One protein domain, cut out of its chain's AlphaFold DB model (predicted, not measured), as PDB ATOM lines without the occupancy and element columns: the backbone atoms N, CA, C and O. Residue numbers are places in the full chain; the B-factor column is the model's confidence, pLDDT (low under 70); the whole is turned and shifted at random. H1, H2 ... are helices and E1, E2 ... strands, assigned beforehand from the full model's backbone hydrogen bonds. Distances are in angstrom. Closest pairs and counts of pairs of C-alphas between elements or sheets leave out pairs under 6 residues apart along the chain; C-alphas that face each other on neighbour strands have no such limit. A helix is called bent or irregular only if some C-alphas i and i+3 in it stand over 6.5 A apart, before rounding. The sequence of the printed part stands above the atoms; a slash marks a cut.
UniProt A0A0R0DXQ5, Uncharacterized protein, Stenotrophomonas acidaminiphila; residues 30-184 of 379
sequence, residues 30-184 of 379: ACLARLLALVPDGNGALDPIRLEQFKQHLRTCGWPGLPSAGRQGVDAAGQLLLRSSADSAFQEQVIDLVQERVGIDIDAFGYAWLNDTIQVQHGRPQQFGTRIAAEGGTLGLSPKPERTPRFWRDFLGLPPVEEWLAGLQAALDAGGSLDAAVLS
ATOM      1  N   ALA A  30      18.114  64.675  28.409       96.31
ATOM      2  CA  ALA A  30      19.191  64.690  27.431       96.31
ATOM      3  C   ALA A  30      19.639  63.264  27.091       96.31
ATOM      4  O   ALA A  30      19.812  62.941  25.914       96.31
ATOM      5  N   CYS A  31      19.792  62.399  28.098       97.12
ATOM      6  CA  CYS A  31      20.032  60.976  27.876       97.12
ATOM      7  C   CYS A  31      18.857  60.330  27.133       97.12
ATOM      8  O   CYS A  31      19.082  59.698  26.102       97.12
ATOM      9  N   LEU A  32      17.614  60.554  27.569       97.75
ATOM     10  CA  LEU A  32      16.434  59.992  26.913       97.75
ATOM     11  C   LEU A  32      16.348  60.412  25.438       97.75
ATOM     12  O   LEU A  32      16.227  59.554  24.570       97.75
ATOM     13  N   ALA A  33      16.484  61.705  25.129       97.62
ATOM     14  CA  ALA A  33      16.433  62.183  23.747       97.62
ATOM     15  C   ALA A  33      17.524  61.547  22.866       97.62
ATOM     16  O   ALA A  33      17.238  61.131  21.743       97.62
ATOM     17  N   ARG A  34      18.758  61.416  23.381       97.31
ATOM     18  CA  ARG A  34      19.848  60.738  22.659       97.31
ATOM     19  C   ARG A  34      19.546  59.263  22.418       97.31
ATOM     20  O   ARG A  34      19.788  58.789  21.317       97.31
ATOM     21  N   LEU A  35      19.032  58.552  23.420       98.06
ATOM     22  CA  LEU A  35      18.692  57.134  23.304       98.06
ATOM     23  C   LEU A  35      17.617  56.906  22.236       98.06
ATOM     24  O   LEU A  35      17.780  56.052  21.370       98.06
ATOM     25  N   LEU A  36      16.544  57.699  22.271       97.50
ATOM     26  CA  LEU A  36      15.436  57.575  21.323       97.50
ATOM     27  C   LEU A  36      15.874  57.870  19.885       97.50
ATOM     28  O   LEU A  36      15.430  57.188  18.968       97.50
ATOM     29  N   ALA A  37      16.791  58.820  19.687       96.81
ATOM     30  CA  ALA A  37      17.351  59.124  18.371       96.81
ATOM     31  C   ALA A  37      18.195  57.979  17.773       96.81
ATOM     32  O   ALA A  37      18.455  57.975  16.570       96.81
ATOM     33  N   LEU A  38      18.634  57.011  18.590       96.75
ATOM     34  CA  LEU A  38      19.371  55.843  18.107       96.75
ATOM     35  C   LEU A  38      18.456  54.744  17.570       96.75
ATOM     36  O   LEU A  38      18.943  53.911  16.812       96.75
ATOM     37  N   VAL A  39      17.170  54.707  17.936       93.50
ATOM     38  CA  VAL A  39      16.252  53.637  17.518       93.50
ATOM     39  C   VAL A  39      15.976  53.757  16.014       93.50
ATOM     40  O   VAL A  39      15.400  54.758  15.591       93.50
ATOM     41  N   PRO A  40      16.373  52.779  15.174       87.38
ATOM     42  CA  PRO A  40      16.100  52.857  13.743       87.38
ATOM     43  C   PRO A  40      14.634  52.528  13.426       87.38
ATOM     44  O   PRO A  40      14.004  51.734  14.130       87.38
ATOM     45  N   ASP A  41      14.141  53.058  12.303       82.50
ATOM     46  CA  ASP A  41      12.776  52.827  11.797       82.50
ATOM     47  C   ASP A  41      12.504  51.357  11.406       82.50
ATOM     48  O   ASP A  41      11.356  50.926  11.333       82.50
ATOM     49  N   GLY A  42      13.555  50.568  11.146       84.25
ATOM     50  CA  GLY A  42      13.470  49.158  10.750       84.25
ATOM     51  C   GLY A  42      13.879  48.172  11.850       84.25
ATOM     52  O   GLY A  42      14.487  48.541  12.849       84.25
ATOM     53  N   ASN A  43      13.605  46.883  11.626       82.69
ATOM     54  CA  ASN A  43      13.895  45.793  12.575       82.69
ATOM     55  C   ASN A  43      15.257  45.101  12.367       82.69
ATOM     56  O   ASN A  43      15.515  44.069  12.982       82.69
ATOM     57  N   GLY A  44      16.105  45.635  11.486       90.06
ATOM     58  CA  GLY A  44      17.429  45.079  11.206       90.06
ATOM     59  C   GLY A  44      18.434  45.298  12.339       90.06
ATOM     60  O   GLY A  44      18.196  46.080  13.263       90.06
ATOM     61  N   ALA A  45      19.575  44.614  12.239       94.69
ATOM     62  CA  ALA A  45      20.713  44.838  13.125       94.69
ATOM     63  C   ALA A  45      21.209  46.292  13.038       94.69
ATOM     64  O   ALA A  45      21.101  46.935  11.989       94.69
ATOM     65  N   LEU A  46      21.766  46.802  14.138       96.38
ATOM     66  CA  LEU A  46      22.410  48.110  14.160       96.38
ATOM     67  C   LEU A  46      23.643  48.088  13.253       96.38
ATOM     68  O   LEU A  46      24.450  47.160  13.303       96.38
ATOM     69  N   ASP A  47      23.808  49.136  12.449       95.38
ATOM     70  CA  ASP A  47      25.071  49.370  11.761       95.38
ATOM     71  C   ASP A  47      26.198  49.650  12.782       95.38
ATOM     72  O   ASP A  47      25.920  50.071  13.914       95.38
ATOM     73  N   PRO A  48      27.478  49.449  12.409       96.56
ATOM     74  CA  PRO A  48      28.595  49.589  13.343       96.56
ATOM     75  C   PRO A  48      28.692  50.963  14.019       96.56
ATOM     76  O   PRO A  48      29.079  51.046  15.182       96.56
ATOM     77  N   ILE A  49      28.320  52.045  13.322       96.94
ATOM     78  CA  ILE A  49      28.393  53.405  13.872       96.94
ATOM     79  C   ILE A  49      27.350  53.561  14.977       96.94
ATOM     80  O   ILE A  49      27.667  54.008  16.080       96.94
ATOM     81  N   ARG A  50      26.108  53.158  14.701       97.12
ATOM     82  CA  ARG A  50      25.006  53.234  15.661       97.12
ATOM     83  C   ARG A  50      25.208  52.303  16.858       97.12
ATOM     84  O   ARG A  50      24.879  52.689  17.978       97.12
ATOM     85  N   LEU A  51      25.778  51.115  16.647       97.69
ATOM     86  CA  LEU A  51      26.143  50.203  17.736       97.69
ATOM     87  C   LEU A  51      27.146  50.857  18.697       97.69
ATOM     88  O   LEU A  51      26.915  50.877  19.906       97.69
ATOM     89  N   GLU A  52      28.218  51.458  18.180       97.62
ATOM     90  CA  GLU A  52      29.194  52.152  19.027       97.62
ATOM     91  C   GLU A  52      28.605  53.392  19.713       97.62
ATOM     92  O   GLU A  52      28.907  53.660  20.878       97.62
ATOM     93  N   GLN A  53      27.694  54.115  19.055       98.06
ATOM     94  CA  GLN A  53      26.948  55.203  19.695       98.06
ATOM     95  C   GLN A  53      26.077  54.706  20.855       98.06
ATOM     96  O   GLN A  53      26.017  55.366  21.895       98.06
ATOM     97  N   PHE A  54      25.433  53.543  20.718       98.25
ATOM     98  CA  PHE A  54      24.647  52.942  21.796       98.25
ATOM     99  C   PHE A  54      25.531  52.500  22.968       98.25
ATOM    100  O   PHE A  54      25.244  52.845  24.115       98.25
ATOM    101  N   LYS A  55      26.665  51.844  22.703       97.69
ATOM    102  CA  LYS A  55      27.650  51.519  23.748       97.69
ATOM    103  C   LYS A  55      28.145  52.775  24.463       97.69
ATOM    104  O   LYS A  55      28.159  52.829  25.693       97.69
ATOM    105  N   GLN A  56      28.501  53.821  23.719       96.94
ATOM    106  CA  GLN A  56      28.940  55.088  24.305       96.94
ATOM    107  C   GLN A  56      27.835  55.763  25.128       96.94
ATOM    108  O   GLN A  56      28.117  56.341  26.182       96.94
ATOM    109  N   HIS A  57      26.580  55.663  24.683       97.31
ATOM    110  CA  HIS A  57      25.428  56.112  25.454       97.31
ATOM    111  C   HIS A  57      25.369  55.392  26.804       97.31
ATOM    112  O   HIS A  57      25.327  56.066  27.830       97.31
ATOM    113  N   LEU A  58      25.458  54.058  26.829       97.19
ATOM    114  CA  LEU A  58      25.439  53.289  28.077       97.19
ATOM    115  C   LEU A  58      26.640  53.596  28.985       97.19
ATOM    116  O   LEU A  58      26.475  53.659  30.200       97.19
ATOM    117  N   ARG A  59      27.832  53.864  28.432       95.50
ATOM    118  CA  ARG A  59      28.999  54.310  29.227       95.50
ATOM    119  C   ARG A  59      28.780  55.675  29.887       95.50
ATOM    120  O   ARG A  59      29.348  55.939  30.940       95.50
ATOM    121  N   THR A  60      27.977  56.540  29.267       94.56
ATOM    122  CA  THR A  60      27.753  57.922  29.724       94.56
ATOM    123  C   THR A  60      26.538  58.038  30.647       94.56
ATOM    124  O   THR A  60      26.611  58.679  31.688       94.56
ATOM    125  N   CYS A  61      25.419  57.432  30.256       95.81
ATOM    126  CA  CYS A  61      24.115  57.560  30.910       95.81
ATOM    127  C   CYS A  61      23.767  56.362  31.812       95.81
ATOM    128  O   CYS A  61      22.861  56.463  32.641       95.81
ATOM    129  N   GLY A  62      24.473  55.238  31.656       96.06
ATOM    130  CA  GLY A  62      24.071  53.946  32.202       96.06
ATOM    131  C   GLY A  62      22.904  53.319  31.435       96.06
ATOM    132  O   GLY A  62      22.299  53.936  30.556       96.06
ATOM    133  N   TRP A  63      22.575  52.077  31.781       97.38
ATOM    134  CA  TRP A  63      21.341  51.435  31.346       97.38
ATOM    135  C   TRP A  63      20.131  52.186  31.925       97.38
ATOM    136  O   TRP A  63      20.094  52.408  33.143       97.38
ATOM    137  N   PRO A  64      19.153  52.595  31.099       97.38
ATOM    138  CA  PRO A  64      18.013  53.364  31.577       97.38
ATOM    139  C   PRO A  64      17.110  52.517  32.479       97.38
ATOM    140  O   PRO A  64      16.752  51.394  32.135       97.38
ATOM    141  N   GLY A  65      16.709  53.085  33.614       96.50
ATOM    142  CA  GLY A  65      15.635  52.566  34.458       96.50
ATOM    143  C   GLY A  65      14.341  53.363  34.290       96.50
ATOM    144  O   GLY A  65      14.309  54.410  33.631       96.50
ATOM    145  N   LEU A  66      13.268  52.907  34.941       97.00
ATOM    146  CA  LEU A  66      11.999  53.649  34.949       97.00
ATOM    147  C   LEU A  66      12.136  55.077  35.516       97.00
ATOM    148  O   LEU A  66      11.588  55.983  34.888       97.00
ATOM    149  N   PRO A  67      12.872  55.328  36.620       96.12
ATOM    150  CA  PRO A  67      13.069  56.691  37.123       96.12
ATOM    151  C   PRO A  67      13.815  57.595  36.135       96.12
ATOM    152  O   PRO A  67      13.406  58.728  35.905       96.12
ATOM    153  N   SER A  68      14.869  57.071  35.497       96.56
ATOM    154  CA  SER A  68      15.777  57.862  34.661       96.56
ATOM    155  C   SER A  68      15.258  58.131  33.247       96.56
ATOM    156  O   SER A  68      15.730  59.054  32.586       96.56
ATOM    157  N   ALA A  69      14.353  57.294  32.732       97.12
ATOM    158  CA  ALA A  69      13.966  57.339  31.319       97.12
ATOM    159  C   ALA A  69      12.496  56.968  31.037       97.12
ATOM    160  O   ALA A  69      12.053  57.042  29.888       97.12
ATOM    161  N   GLY A  70      11.732  56.567  32.057       97.00
ATOM    162  CA  GLY A  70      10.372  56.056  31.894       97.00
ATOM    163  C   GLY A  70      10.300  54.772  31.058       97.00
ATOM    164  O   GLY A  70      11.308  54.212  30.629       97.00
ATOM    165  N   ARG A  71       9.071  54.303  30.801       97.56
ATOM    166  CA  ARG A  71       8.835  53.071  30.021       97.56
ATOM    167  C   ARG A  71       9.430  53.159  28.619       97.56
ATOM    168  O   ARG A  71      10.114  52.243  28.184       97.56
ATOM    169  N   GLN A  72       9.243  54.305  27.963       96.44
ATOM    170  CA  GLN A  72       9.731  54.539  26.606       96.44
ATOM    171  C   GLN A  72      11.250  54.353  26.494       96.44
ATOM    172  O   GLN A  72      11.716  53.742  25.539       96.44
ATOM    173  N   GLY A  73      12.022  54.860  27.461       97.69
ATOM    174  CA  GLY A  73      13.474  54.715  27.446       97.69
ATOM    175  C   GLY A  73      13.936  53.282  27.702       97.69
ATOM    176  O   GLY A  73      14.807  52.789  26.990       97.69
ATOM    177  N   VAL A  74      13.331  52.594  28.675       98.31
ATOM    178  CA  VAL A  74      13.649  51.187  28.974       98.31
ATOM    179  C   VAL A  74      13.337  50.287  27.772       98.31
ATOM    180  O   VAL A  74      14.187  49.499  27.355       98.31
ATOM    181  N   ASP A  75      12.159  50.446  27.164       97.88
ATOM    182  CA  ASP A  75      11.752  49.663  25.994       97.88
ATOM    183  C   ASP A  75      12.639  49.969  24.771       97.88
ATOM    184  O   ASP A  75      13.060  49.049  24.067       97.88
ATOM    185  N   ALA A  76      13.002  51.238  24.547       97.81
ATOM    186  CA  ALA A  76      13.929  51.631  23.483       97.81
ATOM    187  C   ALA A  76      15.326  51.012  23.663       97.81
ATOM    188  O   ALA A  76      15.905  50.511  22.697       97.81
ATOM    189  N   ALA A  77      15.862  50.996  24.887       98.25
ATOM    190  CA  ALA A  77      17.136  50.338  25.176       98.25
ATOM    191  C   ALA A  77      17.064  48.821  24.957       98.25
ATOM    192  O   ALA A  77      17.994  48.254  24.386       98.25
ATOM    193  N   GLY A  78      15.954  48.175  25.328       97.75
ATOM    194  CA  GLY A  78      15.705  46.764  25.021       97.75
ATOM    195  C   GLY A  78      15.732  46.472  23.518       97.75
ATOM    196  O   GLY A  78      16.385  45.526  23.080       97.75
ATOM    197  N   GLN A  79      15.095  47.323  22.707       96.31
ATOM    198  CA  GLN A  79      15.114  47.195  21.245       96.31
ATOM    199  C   GLN A  79      16.513  47.401  20.650       96.31
ATOM    200  O   GLN A  79      16.917  46.656  19.757       96.31
ATOM    201  N   LEU A  80      17.267  48.389  21.138       98.19
ATOM    202  CA  LEU A  80      18.649  48.619  20.708       98.19
ATOM    203  C   LEU A  80      19.549  47.438  21.078       98.19
ATOM    204  O   LEU A  80      20.325  46.976  20.239       98.19
ATOM    205  N   LEU A  81      19.399  46.900  22.290       98.00
ATOM    206  CA  LEU A  81      20.132  45.721  22.737       98.00
ATOM    207  C   LEU A  81      19.820  44.509  21.857       98.00
ATOM    208  O   LEU A  81      20.741  43.865  21.365       98.00
ATOM    209  N   LEU A  82      18.542  44.246  21.572       96.44
ATOM    210  CA  LEU A  82      18.118  43.173  20.670       96.44
ATOM    211  C   LEU A  82      18.726  43.306  19.262       96.44
ATOM    212  O   LEU A  82      19.069  42.309  18.633       96.44
ATOM    213  N   ARG A  83      18.869  44.538  18.761       96.50
ATOM    214  CA  ARG A  83      19.433  44.834  17.431       96.50
ATOM    215  C   ARG A  83      20.967  44.878  17.423       96.50
ATOM    216  O   ARG A  83      21.561  45.048  16.362       96.50
ATOM    217  N   SER A  84      21.629  44.690  18.564       97.44
ATOM    218  CA  SER A  84      23.094  44.719  18.698       97.44
ATOM    219  C   SER A  84      23.768  43.376  18.367       97.44
ATOM    220  O   SER A  84      24.843  43.082  18.877       97.44
ATOM    221  N   SER A  85      23.166  42.558  17.495       95.50
ATOM    222  CA  SER A  85      23.598  41.179  17.205       95.50
ATOM    223  C   SER A  85      24.985  41.056  16.564       95.50
ATOM    224  O   SER A  85      25.518  39.956  16.468       95.50
ATOM    225  N   ALA A  86      25.581  42.162  16.113       95.62
ATOM    226  CA  ALA A  86      26.967  42.184  15.649       95.62
ATOM    227  C   ALA A  86      27.987  42.005  16.795       95.62
ATOM    228  O   ALA A  86      29.156  41.749  16.519       95.62
ATOM    229  N   ASP A  87      27.560  42.126  18.058       95.88
ATOM    230  CA  ASP A  87      28.414  41.982  19.237       95.88
ATOM    231  C   ASP A  87      27.710  41.176  20.347       95.88
ATOM    232  O   ASP A  87      27.022  41.718  21.214       95.88
ATOM    233  N   SER A  88      27.892  39.849  20.309       94.06
ATOM    234  CA  SER A  88      27.329  38.919  21.302       94.06
ATOM    235  C   SER A  88      27.851  39.184  22.715       94.06
ATOM    236  O   SER A  88      27.091  39.076  23.672       94.06
ATOM    237  N   ALA A  89      29.132  39.539  22.858       92.88
ATOM    238  CA  ALA A  89      29.750  39.749  24.167       92.88
ATOM    239  C   ALA A  89      29.163  40.987  24.857       92.88
ATOM    240  O   ALA A  89      28.845  40.952  26.046       92.88
ATOM    241  N   PHE A  90      28.945  42.059  24.090       95.44
ATOM    242  CA  PHE A  90      28.207  43.226  24.557       95.44
ATOM    243  C   PHE A  90      26.774  42.870  24.967       95.44
ATOM    244  O   PHE A  90      26.327  43.280  26.040       95.44
ATOM    245  N   GLN A  91      26.053  42.099  24.142       96.00
ATOM    246  CA  GLN A  91      24.682  41.703  24.461       96.00
ATOM    247  C   GLN A  91      24.598  40.895  25.761       96.00
ATOM    248  O   GLN A  91      23.753  41.194  26.601       96.00
ATOM    249  N   GLU A  92      25.494  39.928  25.956       92.31
ATOM    250  CA  GLU A  92      25.578  39.117  27.177       92.31
ATOM    251  C   GLU A  92      25.860  39.971  28.413       92.31
ATOM    252  O   GLU A  92      25.117  39.907  29.391       92.31
ATOM    253  N   GLN A  93      26.866  40.847  28.342       93.00
ATOM    254  CA  GLN A  93      27.230  41.712  29.463       93.00
ATOM    255  C   GLN A  93      26.065  42.607  29.914       93.00
ATOM    256  O   GLN A  93      25.890  42.856  31.109       93.00
ATOM    257  N   VAL A  94      25.282  43.127  28.966       95.81
ATOM    258  CA  VAL A  94      24.129  43.972  29.288       95.81
ATOM    259  C   VAL A  94      22.941  43.134  29.761       95.81
ATOM    260  O   VAL A  94      22.243  43.574  30.668       95.81
ATOM    261  N   ILE A  95      22.718  41.932  29.227       94.88
ATOM    262  CA  ILE A  95      21.669  41.027  29.723       94.88
ATOM    263  C   ILE A  95      21.879  40.698  31.203       94.88
ATOM    264  O   ILE A  95      20.936  40.838  31.986       94.88
ATOM    265  N   ASP A  96      23.110  40.389  31.611       90.50
ATOM    266  CA  ASP A  96      23.440  40.133  33.017       90.50
ATOM    267  C   ASP A  96      23.132  41.347  33.906       90.50
ATOM    268  O   ASP A  96      22.525  41.218  34.971       90.50
ATOM    269  N   LEU A  97      23.485  42.551  33.439       92.44
ATOM    270  CA  LEU A  97      23.181  43.807  34.127       92.44
ATOM    271  C   LEU A  97      21.665  44.041  34.264       92.44
ATOM    272  O   LEU A  97      21.192  44.496  35.306       92.44
ATOM    273  N   VAL A  98      20.897  43.750  33.212       94.81
ATOM    274  CA  VAL A  98      19.437  43.935  33.174       94.81
ATOM    275  C   VAL A  98      18.727  42.929  34.082       94.81
ATOM    276  O   VAL A  98      17.710  43.273  34.689       94.81
ATOM    277  N   GLN A  99      19.267  41.718  34.249       93.38
ATOM    278  CA  GLN A  99      18.693  40.706  35.138       93.38
ATOM    279  C   GLN A  99      18.569  41.195  36.588       93.38
ATOM    280  O   GLN A  99      17.566  40.918  37.248       93.38
ATOM    281  N   GLU A 100      19.548  41.968  37.074       89.69
ATOM    282  CA  GLU A 100      19.559  42.541  38.433       89.69
ATOM    283  C   GLU A 100      18.383  43.504  38.694       89.69
ATOM    284  O   GLU A 100      18.134  43.915  39.829       89.69
ATOM    285  N   ARG A 101      17.661  43.889  37.638       94.00
ATOM    286  CA  ARG A 101      16.550  44.841  37.662       94.00
ATOM    287  C   ARG A 101      15.178  44.204  37.464       94.00
ATOM    288  O   ARG A 101      14.162  44.907  37.534       94.00
ATOM    289  N   VAL A 102      15.123  42.888  37.254       95.56
ATOM    290  CA  VAL A 102      13.858  42.161  37.103       95.56
ATOM    291  C   VAL A 102      13.028  42.271  38.383       95.56
ATOM    292  O   VAL A 102      13.480  41.923  39.473       95.56
ATOM    293  N   GLY A 103      11.793  42.761  38.247       94.38
ATOM    294  CA  GLY A 103      10.875  43.013  39.362       94.38
ATOM    295  C   GLY A 103      11.043  44.377  40.045       94.38
ATOM    296  O   GLY A 103      10.218  44.717  40.893       94.38
ATOM    297  N   ILE A 104      12.055  45.163  39.657       95.31
ATOM    298  CA  ILE A 104      12.284  46.539  40.124       95.31
ATOM    299  C   ILE A 104      11.728  47.533  39.098       95.31
ATOM    300  O   ILE A 104      10.870  48.362  39.405       95.31
ATOM    301  N   ASP A 105      12.218  47.454  37.866       96.31
ATOM    302  CA  ASP A 105      11.727  48.217  36.712       96.31
ATOM    303  C   ASP A 105      11.728  47.428  35.399       96.31
ATOM    304  O   ASP A 105      11.167  47.905  34.408       96.31
ATOM    305  N   ILE A 106      12.290  46.219  35.399       98.06
ATOM    306  CA  ILE A 106      12.290  45.303  34.260       98.06
ATOM    307  C   ILE A 106      11.260  44.195  34.478       98.06
ATOM    308  O   ILE A 106      11.206  43.572  35.541       98.06
ATOM    309  N   ASP A 107      10.425  43.962  33.470       97.75
ATOM    310  CA  ASP A 107       9.422  42.905  33.484       97.75
ATOM    311  C   ASP A 107      10.082  41.526  33.348       97.75
ATOM    312  O   ASP A 107      10.991  41.328  32.541       97.75
ATOM    313  N   ALA A 108       9.619  40.553  34.135       96.69
ATOM    314  CA  ALA A 108      10.206  39.217  34.162       96.69
ATOM    315  C   ALA A 108      10.035  38.464  32.835       96.69
ATOM    316  O   ALA A 108      10.967  37.791  32.389       96.69
ATOM    317  N   PHE A 109       8.864  38.572  32.198       97.38
ATOM    318  CA  PHE A 109       8.620  37.922  30.915       97.38
ATOM    319  C   PHE A 109       9.281  38.704  29.775       97.38
ATOM    320  O   PHE A 109       9.886  38.087  28.901       97.38
ATOM    321  N   GLY A 110       9.256  40.040  29.832       98.06
ATOM    322  CA  GLY A 110      10.000  40.917  28.925       98.06
ATOM    323  C   GLY A 110      11.497  40.597  28.882       98.06
ATOM    324  O   GLY A 110      12.064  40.408  27.805       98.06
ATOM    325  N   TYR A 111      12.126  40.440  30.051       98.19
ATOM    326  CA  TYR A 111      13.522  40.011  30.170       98.19
ATOM    327  C   TYR A 111      13.750  38.600  29.618       98.19
ATOM    328  O   TYR A 111      14.645  38.398  28.799       98.19
ATOM    329  N   ALA A 112      12.929  37.627  30.030       97.56
ATOM    330  CA  ALA A 112      13.046  36.243  29.577       97.56
ATOM    331  C   ALA A 112      12.942  36.126  28.046       97.56
ATOM    332  O   ALA A 112      13.700  35.380  27.421       97.56
ATOM    333  N   TRP A 113      12.036  36.900  27.444       97.69
ATOM    334  CA  TRP A 113      11.852  36.968  25.998       97.69
ATOM    335  C   TRP A 113      13.047  37.607  25.293       97.69
ATOM    336  O   TRP A 113      13.522  37.082  24.282       97.69
ATOM    337  N   LEU A 114      13.556  38.720  25.829       97.94
ATOM    338  CA  LEU A 114      14.719  39.416  25.283       97.94
ATOM    339  C   LEU A 114      15.958  38.513  25.314       97.94
ATOM    340  O   LEU A 114      16.618  38.362  24.286       97.94
ATOM    341  N   ASN A 115      16.221  37.858  26.450       97.50
ATOM    342  CA  ASN A 115      17.317  36.903  26.593       97.50
ATOM    343  C   ASN A 115      17.203  35.773  25.571       97.50
ATOM    344  O   ASN A 115      18.107  35.588  24.766       97.50
ATOM    345  N   ASP A 116      16.088  35.038  25.554       96.75
ATOM    346  CA  ASP A 116      15.936  33.893  24.654       96.75
ATOM    347  C   ASP A 116      16.025  34.294  23.179       96.75
ATOM    348  O   ASP A 116      16.567  33.546  22.367       96.75
ATOM    349  N   THR A 117      15.516  35.476  22.821       96.19
ATOM    350  CA  THR A 117      15.626  35.980  21.449       96.19
ATOM    351  C   THR A 117      17.086  36.245  21.081       96.19
ATOM    352  O   THR A 117      17.513  35.823  20.008       96.19
ATOM    353  N   ILE A 118      17.869  36.862  21.972       95.88
ATOM    354  CA  ILE A 118      19.312  37.074  21.772       95.88
ATOM    355  C   ILE A 118      20.064  35.737  21.708       95.88
ATOM    356  O   ILE A 118      20.854  35.530  20.790       95.88
ATOM    357  N   GLN A 119      19.796  34.794  22.619       94.00
ATOM    358  CA  GLN A 119      20.447  33.478  22.596       94.00
ATOM    359  C   GLN A 119      20.199  32.765  21.257       94.00
ATOM    360  O   GLN A 119      21.137  32.287  20.615       94.00
ATOM    361  N   VAL A 120      18.951  32.762  20.780       94.44
ATOM    362  CA  VAL A 120      18.585  32.122  19.510       94.44
ATOM    363  C   VAL A 120      19.208  32.827  18.300       94.44
ATOM    364  O   VAL A 120      19.622  32.138  17.367       94.44
ATOM    365  N   GLN A 121      19.340  34.160  18.306       94.81
ATOM    366  CA  GLN A 121      20.064  34.897  17.253       94.81
ATOM    367  C   GLN A 121      21.518  34.421  17.103       94.81
ATOM    368  O   GLN A 121      22.038  34.397  15.989       94.81
ATOM    369  N   HIS A 122      22.139  33.984  18.200       94.06
ATOM    370  CA  HIS A 122      23.503  33.443  18.229       94.06
ATOM    371  C   HIS A 122      23.567  31.916  18.103       94.06
ATOM    372  O   HIS A 122      24.597  31.310  18.397       94.06
ATOM    373  N   GLY A 123      22.475  31.271  17.681       92.69
ATOM    374  CA  GLY A 123      22.413  29.819  17.494       92.69
ATOM    375  C   GLY A 123      22.462  29.016  18.797       92.69
ATOM    376  O   GLY A 123      22.753  27.820  18.769       92.69
ATOM    377  N   ARG A 124      22.192  29.653  19.940       91.88
ATOM    378  CA  ARG A 124      22.186  29.019  21.263       91.88
ATOM    379  C   ARG A 124      20.768  28.600  21.654       91.88
ATOM    380  O   ARG A 124      19.793  29.193  21.184       91.88
ATOM    381  N   PRO A 125      20.618  27.568  22.503       91.06
ATOM    382  CA  PRO A 125      19.309  27.171  22.996       91.06
ATOM    383  C   PRO A 125      18.682  28.291  23.830       91.06
ATOM    384  O   PRO A 125      19.364  29.003  24.565       91.06
ATOM    385  N   GLN A 126      17.358  28.404  23.756       93.00
ATOM    386  CA  GLN A 126      16.610  29.262  24.671       93.00
ATOM    387  C   GLN A 126      16.693  28.742  26.118       93.00
ATOM    388  O   GLN A 126      16.723  27.534  26.360       93.00
ATOM    389  N   GLN A 127      16.711  29.667  27.076       92.25
ATOM    390  CA  GLN A 127      16.901  29.424  28.506       92.25
ATOM    391  C   GLN A 127      15.578  29.439  29.281       92.25
ATOM    392  O   GLN A 127      15.403  28.646  30.207       92.25
ATOM    393  N   PHE A 128      14.648  30.319  28.900       95.00
ATOM    394  CA  PHE A 128      13.359  30.514  29.571       95.00
ATOM    395  C   PHE A 128      12.178  29.894  28.812       95.00
ATOM    396  O   PHE A 128      11.083  29.767  29.371       95.00
ATOM    397  N   GLY A 129      12.387  29.471  27.563       95.19
ATOM    398  CA  GLY A 129      11.362  28.839  26.736       95.19
ATOM    399  C   GLY A 129      10.281  29.817  26.290       95.19
ATOM    400  O   GLY A 129       9.102  29.520  26.447       95.19
ATOM    401  N   THR A 130      10.664  30.997  25.809       95.69
ATOM    402  CA  THR A 130       9.732  32.032  25.323       95.69
ATOM    403  C   THR A 130       9.546  32.025  23.802       95.69
ATOM    404  O   THR A 130       8.604  32.630  23.292       95.69
ATOM    405  N   ARG A 131      10.410  31.326  23.053       94.62
ATOM    406  CA  ARG A 131      10.330  31.196  21.592       94.62
ATOM    407  C   ARG A 131       9.471  29.993  21.230       94.62
ATOM    408  O   ARG A 131       9.787  28.854  21.588       94.62
ATOM    409  N   ILE A 132       8.389  30.260  20.510       94.25
ATOM    410  CA  ILE A 132       7.373  29.273  20.152       94.25
ATOM    411  C   ILE A 132       7.181  29.205  18.640       94.25
ATOM    412  O   ILE A 132       7.395  30.185  17.927       94.25
ATOM    413  N   ALA A 133       6.747  28.046  18.163       91.94
ATOM    414  CA  ALA A 133       6.241  27.851  16.813       91.94
ATOM    415  C   ALA A 133       5.023  26.923  16.857       91.94
ATOM    416  O   ALA A 133       4.875  26.127  17.785       91.94
ATOM    417  N   ALA A 134       4.165  27.029  15.845       89.31
ATOM    418  CA  ALA A 134       3.091  26.073  15.622       89.31
ATOM    419  C   ALA A 134       3.561  25.010  14.622       89.31
ATOM    420  O   ALA A 134       3.979  25.346  13.514       89.31
ATOM    421  N   GLU A 135       3.458  23.737  14.992       84.00
ATOM    422  CA  GLU A 135       3.703  22.600  14.103       84.00
ATOM    423  C   GLU A 135       2.467  21.697  14.125       84.00
ATOM    424  O   GLU A 135       2.014  21.272  15.186       84.00
ATOM    425  N   GLY A 136       1.847  21.474  12.961       80.50
ATOM    426  CA  GLY A 136       0.614  20.679  12.870       80.50
ATOM    427  C   GLY A 136      -0.557  21.225  13.705       80.50
ATOM    428  O   GLY A 136      -1.382  20.447  14.168       80.50
ATOM    429  N   GLY A 137      -0.615  22.543  13.937       83.12
ATOM    430  CA  GLY A 137      -1.649  23.191  14.761       83.12
ATOM    431  C   GLY A 137      -1.387  23.167  16.272       83.12
ATOM    432  O   GLY A 137      -2.165  23.745  17.023       83.12
ATOM    433  N   THR A 138      -0.288  22.550  16.718       90.25
ATOM    434  CA  THR A 138       0.114  22.515  18.130       90.25
ATOM    435  C   THR A 138       1.266  23.482  18.384       90.25
ATOM    436  O   THR A 138       2.271  23.463  17.672       90.25
ATOM    437  N   LEU A 139       1.138  24.322  19.410       93.44
ATOM    438  CA  LEU A 139       2.210  25.188  19.884       93.44
ATOM    439  C   LEU A 139       3.277  24.386  20.625       93.44
ATOM    440  O   LEU A 139       2.995  23.610  21.538       93.44
ATOM    441  N   GLY A 140       4.531  24.645  20.277       93.06
ATOM    442  CA  GLY A 140       5.689  24.090  20.956       93.06
ATOM    443  C   GLY A 140       6.847  25.074  21.003       93.06
ATOM    444  O   GLY A 140       6.869  26.084  20.301       93.06
ATOM    445  N   LEU A 141       7.834  24.767  21.843       93.56
ATOM    446  CA  LEU A 141       9.074  25.537  21.915       93.56
ATOM    447  C   LEU A 141       9.908  25.321  20.652       93.56
ATOM    448  O   LEU A 141      10.224  24.181  20.304       93.56
ATOM    449  N   SER A 142      10.305  26.413  20.004       92.00
ATOM    450  CA  SER A 142      11.150  26.375  18.813       92.00
ATOM    451  C   SER A 142      12.119  27.567  18.784       92.00
ATOM    452  O   SER A 142      11.658  28.710  18.839       92.00
ATOM    453  N   PRO A 143      13.446  27.332  18.706       92.06
ATOM    454  CA  PRO A 143      14.115  26.023  18.729       92.06
ATOM    455  C   PRO A 143      13.960  25.328  20.089       92.06
ATOM    456  O   PRO A 143      13.783  25.993  21.105       92.06
ATOM    457  N   LYS A 144      14.026  23.994  20.154       87.31
ATOM    458  CA  LYS A 144      13.896  23.291  21.442       87.31
ATOM    459  C   LYS A 144      15.034  23.699  22.394       87.31
ATOM    460  O   LYS A 144      16.187  23.729  21.961       87.31
ATOM    461  N   PRO A 145      14.742  24.013  23.668       86.56
ATOM    462  CA  PRO A 145      15.791  24.280  24.641       86.56
ATOM    463  C   PRO A 145      16.583  22.997  24.925       86.56
ATOM    464  O   PRO A 145      16.050  21.893  24.801       86.56
ATOM    465  N   GLU A 146      17.838  23.131  25.356       82.12
ATOM    466  CA  GLU A 146      18.663  21.977  25.756       82.12
ATOM    467  C   GLU A 146      18.038  21.230  26.947       82.12
ATOM    468  O   GLU A 146      18.136  20.010  27.067       82.12
ATOM    469  N   ARG A 147      17.373  21.973  27.838       81.38
ATOM    470  CA  ARG A 147      16.710  21.456  29.037       81.38
ATOM    471  C   ARG A 147      15.376  22.148  29.228       81.38
ATOM    472  O   ARG A 147      15.194  23.288  28.811       81.38
ATOM    473  N   THR A 148      14.449  21.493  29.917       83.44
ATOM    474  CA  THR A 148      13.194  22.145  30.293       83.44
ATOM    475  C   THR A 148      13.501  23.388  31.142       83.44
ATOM    476  O   THR A 148      14.198  23.265  32.154       83.44
ATOM    477  N   PRO A 149      12.962  24.572  30.805       89.62
ATOM    478  CA  PRO A 149      13.322  25.850  31.428       89.62
ATOM    479  C   PRO A 149      12.715  26.040  32.835       89.62
ATOM    480  O   PRO A 149      12.462  27.163  33.262       89.62
ATOM    481  N   ARG A 150      12.434  24.949  33.566       90.88
ATOM    482  CA  ARG A 150      11.684  24.974  34.834       90.88
ATOM    483  C   ARG A 150      12.349  25.877  35.868       90.88
ATOM    484  O   ARG A 150      11.679  26.753  36.405       90.88
ATOM    485  N   PHE A 151      13.649  25.684  36.093       89.75
ATOM    486  CA  PHE A 151      14.414  26.449  37.073       89.75
ATOM    487  C   PHE A 151      14.392  27.945  36.762       89.75
ATOM    488  O   PHE A 151      14.002  28.744  37.603       89.75
ATOM    489  N   TRP A 152      14.767  28.320  35.539       91.94
ATOM    490  CA  TRP A 152      14.906  29.722  35.149       91.94
ATOM    491  C   TRP A 152      13.579  30.475  35.182       91.94
ATOM    492  O   TRP A 152      13.522  31.614  35.639       91.94
ATOM    493  N   ARG A 153      12.492  29.818  34.770       94.00
ATOM    494  CA  ARG A 153      11.148  30.387  34.889       94.00
ATOM    495  C   ARG A 153      10.746  30.559  36.348       94.00
ATOM    496  O   ARG A 153      10.326  31.643  36.730       94.00
ATOM    497  N   ASP A 154      10.937  29.529  37.169       94.50
ATOM    498  CA  ASP A 154      10.632  29.584  38.600       94.50
ATOM    499  C   ASP A 154      11.430  30.669  39.332       94.50
ATOM    500  O   ASP A 154      10.866  31.423  40.118       94.50
ATOM    501  N   PHE A 155      12.716  30.799  39.007       93.50
ATOM    502  CA  PHE A 155      13.611  31.802  39.570       93.50
ATOM    503  C   PHE A 155      13.103  33.230  39.336       93.50
ATOM    504  O   PHE A 155      13.150  34.056  40.248       93.50
ATOM    505  N   LEU A 156      12.556  33.514  38.150       93.00
ATOM    506  CA  LEU A 156      11.947  34.809  37.825       93.00
ATOM    507  C   LEU A 156      10.482  34.943  38.274       93.00
ATOM    508  O   LEU A 156       9.874  35.988  38.053       93.00
ATOM    509  N   GLY A 157       9.903  33.915  38.899       90.94
ATOM    510  CA  GLY A 157       8.487  33.894  39.272       90.94
ATOM    511  C   GLY A 157       7.534  33.690  38.087       90.94
ATOM    512  O   GLY A 157       6.337  33.935  38.215       90.94
ATOM    513  N   LEU A 158       8.037  33.237  36.937       93.25
ATOM    514  CA  LEU A 158       7.227  32.900  35.769       93.25
ATOM    515  C   LEU A 158       6.510  31.550  35.970       93.25
ATOM    516  O   LEU A 158       7.049  30.638  36.614       93.25
ATOM    517  N   PRO A 159       5.308  31.368  35.387       91.69
ATOM    518  CA  PRO A 159       4.615  30.083  35.427       91.69
ATOM    519  C   PRO A 159       5.432  29.009  34.693       91.69
ATOM    520  O   PRO A 159       6.193  29.353  33.781       91.69
ATOM    521  N   PRO A 160       5.285  27.712  35.026       91.50
ATOM    522  CA  PRO A 160       5.853  26.614  34.245       91.50
ATOM    523  C   PRO A 160       5.576  26.766  32.746       91.50
ATOM    524  O   PRO A 160       4.526  27.264  32.343       91.50
ATOM    525  N   VAL A 161       6.526  26.347  31.908       93.00
ATOM    526  CA  VAL A 161       6.397  26.529  30.454       93.00
ATOM    527  C   VAL A 161       5.220  25.740  29.889       93.00
ATOM    528  O   VAL A 161       4.565  26.203  28.967       93.00
ATOM    529  N   GLU A 162       4.912  24.584  30.477       91.38
ATOM    530  CA  GLU A 162       3.793  23.744  30.062       91.38
ATOM    531  C   GLU A 162       2.445  24.403  30.361       91.38
ATOM    532  O   GLU A 162       1.557  24.379  29.518       91.38
ATOM    533  N   GLU A 163       2.313  25.037  31.529       93.00
ATOM    534  CA  GLU A 163       1.113  25.791  31.910       93.00
ATOM    535  C   GLU A 163       0.910  26.991  30.978       93.00
ATOM    536  O   GLU A 163      -0.188  27.221  30.476       93.00
ATOM    537  N   TRP A 164       1.994  27.715  30.687       94.56
ATOM    538  CA  TRP A 164       1.968  28.847  29.766       94.56
ATOM    539  C   TRP A 164       1.588  28.427  28.336       94.56
ATOM    540  O   TRP A 164       0.674  29.011  27.758       94.56
ATOM    541  N   LEU A 165       2.224  27.385  27.785       94.25
ATOM    542  CA  LEU A 165       1.908  26.862  26.449       94.25
ATOM    543  C   LEU A 165       0.474  26.332  26.360       94.25
ATOM    544  O   LEU A 165      -0.204  26.609  25.375       94.25
ATOM    545  N   ALA A 166      -0.002  25.613  27.380       94.56
ATOM    546  CA  ALA A 166      -1.373  25.111  27.419       94.56
ATOM    547  C   ALA A 166      -2.397  26.254  27.410       94.56
ATOM    548  O   ALA A 166      -3.393  26.177  26.694       94.56
ATOM    549  N   GLY A 167      -2.129  27.339  28.145       94.44
ATOM    550  CA  GLY A 167      -2.967  28.539  28.120       94.44
ATOM    551  C   GLY A 167      -3.017  29.202  26.740       94.44
ATOM    552  O   GLY A 167      -4.095  29.559  26.269       94.44
ATOM    553  N   LEU A 168      -1.868  29.314  26.061       94.12
ATOM    554  CA  LEU A 168      -1.809  29.849  24.696       94.12
ATOM    555  C   LEU A 168      -2.540  28.952  23.690       94.12
ATOM    556  O   LEU A 168      -3.286  29.458  22.854       94.12
ATOM    557  N   GLN A 169      -2.355  27.632  23.784       95.19
ATOM    558  CA  GLN A 169      -3.030  26.674  22.909       95.19
ATOM    559  C   GLN A 169      -4.548  26.748  23.090       95.19
ATOM    560  O   GLN A 169      -5.267  26.877  22.107       95.19
ATOM    561  N   ALA A 170      -5.034  26.767  24.334       94.56
ATOM    562  CA  ALA A 170      -6.462  26.878  24.620       94.56
ATOM    563  C   ALA A 170      -7.078  28.169  24.049       94.56
ATOM    564  O   ALA A 170      -8.208  28.151  23.563       94.56
ATOM    565  N   ALA A 171      -6.338  29.285  24.071       92.19
ATOM    566  CA  ALA A 171      -6.785  30.538  23.464       92.19
ATOM    567  C   ALA A 171      -6.897  30.441  21.930       92.19
ATOM    568  O   ALA A 171      -7.856  30.958  21.356       92.19
ATOM    569  N   LEU A 172      -5.952  29.762  21.271       92.06
ATOM    570  CA  LEU A 172      -6.007  29.506  19.829       92.06
ATOM    571  C   LEU A 172      -7.142  28.546  19.456       92.06
ATOM    572  O   LEU A 172      -7.881  28.817  18.512       92.06
ATOM    573  N   ASP A 173      -7.325  27.471  20.222       93.44
ATOM    574  CA  ASP A 173      -8.387  26.481  20.004       93.44
ATOM    575  C   ASP A 173      -9.786  27.107  20.150       93.44
ATOM    576  O   ASP A 173     -10.732  26.704  19.473       93.44
ATOM    577  N   ALA A 174      -9.915  28.144  20.983       94.44
ATOM    578  CA  ALA A 174     -11.129  28.947  21.122       94.44
ATOM    579  C   ALA A 174     -11.353  29.955  19.968       94.44
ATOM    580  O   ALA A 174     -12.294  30.749  20.023       94.44
ATOM    581  N   GLY A 175     -10.509  29.947  18.931       91.75
ATOM    582  CA  GLY A 175     -10.578  30.861  17.787       91.75
ATOM    583  C   GLY A 175      -9.926  32.227  18.026       91.75
ATOM    584  O   GLY A 175     -10.141  33.150  17.239       91.75
ATOM    585  N   GLY A 176      -9.159  32.376  19.109       89.62
ATOM    586  CA  GLY A 176      -8.375  33.575  19.391       89.62
ATOM    587  C   GLY A 176      -7.097  33.674  18.553       89.62
ATOM    588  O   GLY A 176      -6.779  32.818  17.729       89.62
ATOM    589  N   SER A 177      -6.331  34.736  18.791       87.75
ATOM    590  CA  SER A 177      -4.990  34.937  18.235       87.75
ATOM    591  C   SER A 177      -3.970  35.145  19.355       87.75
ATOM    592  O   SER A 177      -4.325  35.453  20.493       87.75
ATOM    593  N   LEU A 178      -2.685  34.966  19.040       85.88
ATOM    594  CA  LEU A 178      -1.615  35.282  19.982       85.88
ATOM    595  C   LEU A 178      -1.491  36.799  20.149       85.88
ATOM    596  O   LEU A 178      -1.379  37.528  19.162       85.88
ATOM    597  N   ASP A 179      -1.472  37.256  21.399       84.25
ATOM    598  CA  ASP A 179      -1.251  38.660  21.743       84.25
ATOM    599  C   ASP A 179       0.139  39.119  21.259       84.25
ATOM    600  O   ASP A 179       1.137  38.405  21.396       84.25
ATOM    601  N   ALA A 180       0.235  40.340  20.729       82.50
ATOM    602  CA  ALA A 180       1.516  40.957  20.402       82.50
ATOM    603  C   ALA A 180       2.448  41.023  21.627       82.50
ATOM    604  O   ALA A 180       3.655  40.847  21.478       82.50
ATOM    605  N   ALA A 181       1.901  41.186  22.836       81.25
ATOM    606  CA  ALA A 181       2.653  41.147  24.089       81.25
ATOM    607  C   ALA A 181       3.255  39.764  24.396       81.25
ATOM    608  O   ALA A 181       4.220  39.672  25.146       81.25
ATOM    609  N   VAL A 182       2.739  38.684  23.804       84.25
ATOM    610  CA  VAL A 182       3.359  37.350  23.881       84.25
ATOM    611  C   VAL A 182       4.527  37.240  22.900       84.25
ATOM    612  O   VAL A 182       5.542  36.614  23.202       84.25
ATOM    613  N   LEU A 183       4.396  37.856  21.724       86.44
ATOM    614  CA  LEU A 183       5.371  37.749  20.637       86.44
ATOM    615  C   LEU A 183       6.528  38.744  20.750       86.44
ATOM    616  O   LEU A 183       7.611  38.456  20.243       86.44
ATOM    617  N   SER A 184       6.291  39.896  21.376       88.12
ATOM    618  CA  SER A 184       7.250  40.980  21.602       88.12
ATOM    619  C   SER A 184       6.823  41.812  22.827       88.12
ATOM    620  O   SER A 184       6.376  42.953  22.668       88.12
TER     621      SER A 184
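What this domain is: This is residues 30 to 184 of the 379 residues of an uncharacterized protein of Stenotrophomonas acidaminiphila (UniProt A0A0R0DXQ5). A small strand hairpin, E1 and E2, with H7 packed on E2, makes one end of an elongated body, while five helices, H1 to H5, run up and down side by side through the rest. H5 lies near the middle, with the short helices H6 and H8 near it. The printed part has 155 residues and is mostly helix, in the order H1 H2 H3 H4 H5 E1 E2 H6 H7 H8; the sheet E1 - E2 is antiparallel. The whole is compact, with a radius of gyration of the C-alphas of 16.4 A, and spans 47 by 30 by 29 A.

Where its parts are: E1 holds residues 132 to 135 and E2 residues 138 to 141; C-alpha 132 is at (7.373, 29.273, 20.152). H7, residues 161 to 173, is 18.1 A long. H6 holds residues 150 to 155 and H8 residues 180 to 183, with C-alpha 183 at (5.371, 37.749, 20.637). H5, residues 108 to 121, is 20.0 A long, and H4, residues 88 to 99, is 16.4 A. H3, residues 66 to 82, is 18.7 A long and irregular: C-alphas 68 and 71 are 9.6 A apart, and it has a kink of 71 degrees near residue 73. H2, residues 48 to 61, is 19.8 A long. H1, residues 30 to 38, is 12.9 A long and begins at C-alpha 30, (19.191, 64.690, 27.431).

How they stand to each other: E1 and E2 form an antiparallel hairpin at 141 degrees, with N 133 and O 140 2.9 A apart, within hydrogen-bond range. The closest C-alphas of E2 and H7, Leu 139 and Gln 169, are 6.2 A apart. H6 and H7 are close but not clearly touching, Arg 150 to Val 161 being 7.0 A between C-alphas. H5 is near H6 and near H8. H3, H4 and H5 form an up and down bundle, each helix running against the one before. H4 and H5 touch at C-alphas 95 and 115, 6.8 A, opposite ways at a shallow tilt of 11 degrees. With residues 78 to 82 alone, H3 touches H5, closest at C-alphas 82 and 118, 6.3 A. H3 and H4 only just touch, with 3 pairs of C-alphas within 8 A, closest at Leu 81 and Gln 91, 6.3 A. H1 touches H3 at C-alphas 32 and 69, 5.7 A. H1 and H2 form a helical hairpin, closest at C-alphas 31 and 61, 6.1 A. Every O i to N i+4 pair is within hydrogen-bond range in H1, H2, H4, H5, H6 and H7, and 11 of 13 in H3; H8 is too short for such a pair.

The domain as a whole: The C-alphas farthest apart, those of Ala 30 and Gly 136, are 49.9 A apart. The printed part has no cut and no long link. Its mean pLDDT is 93.6, and no printed residue is under 70.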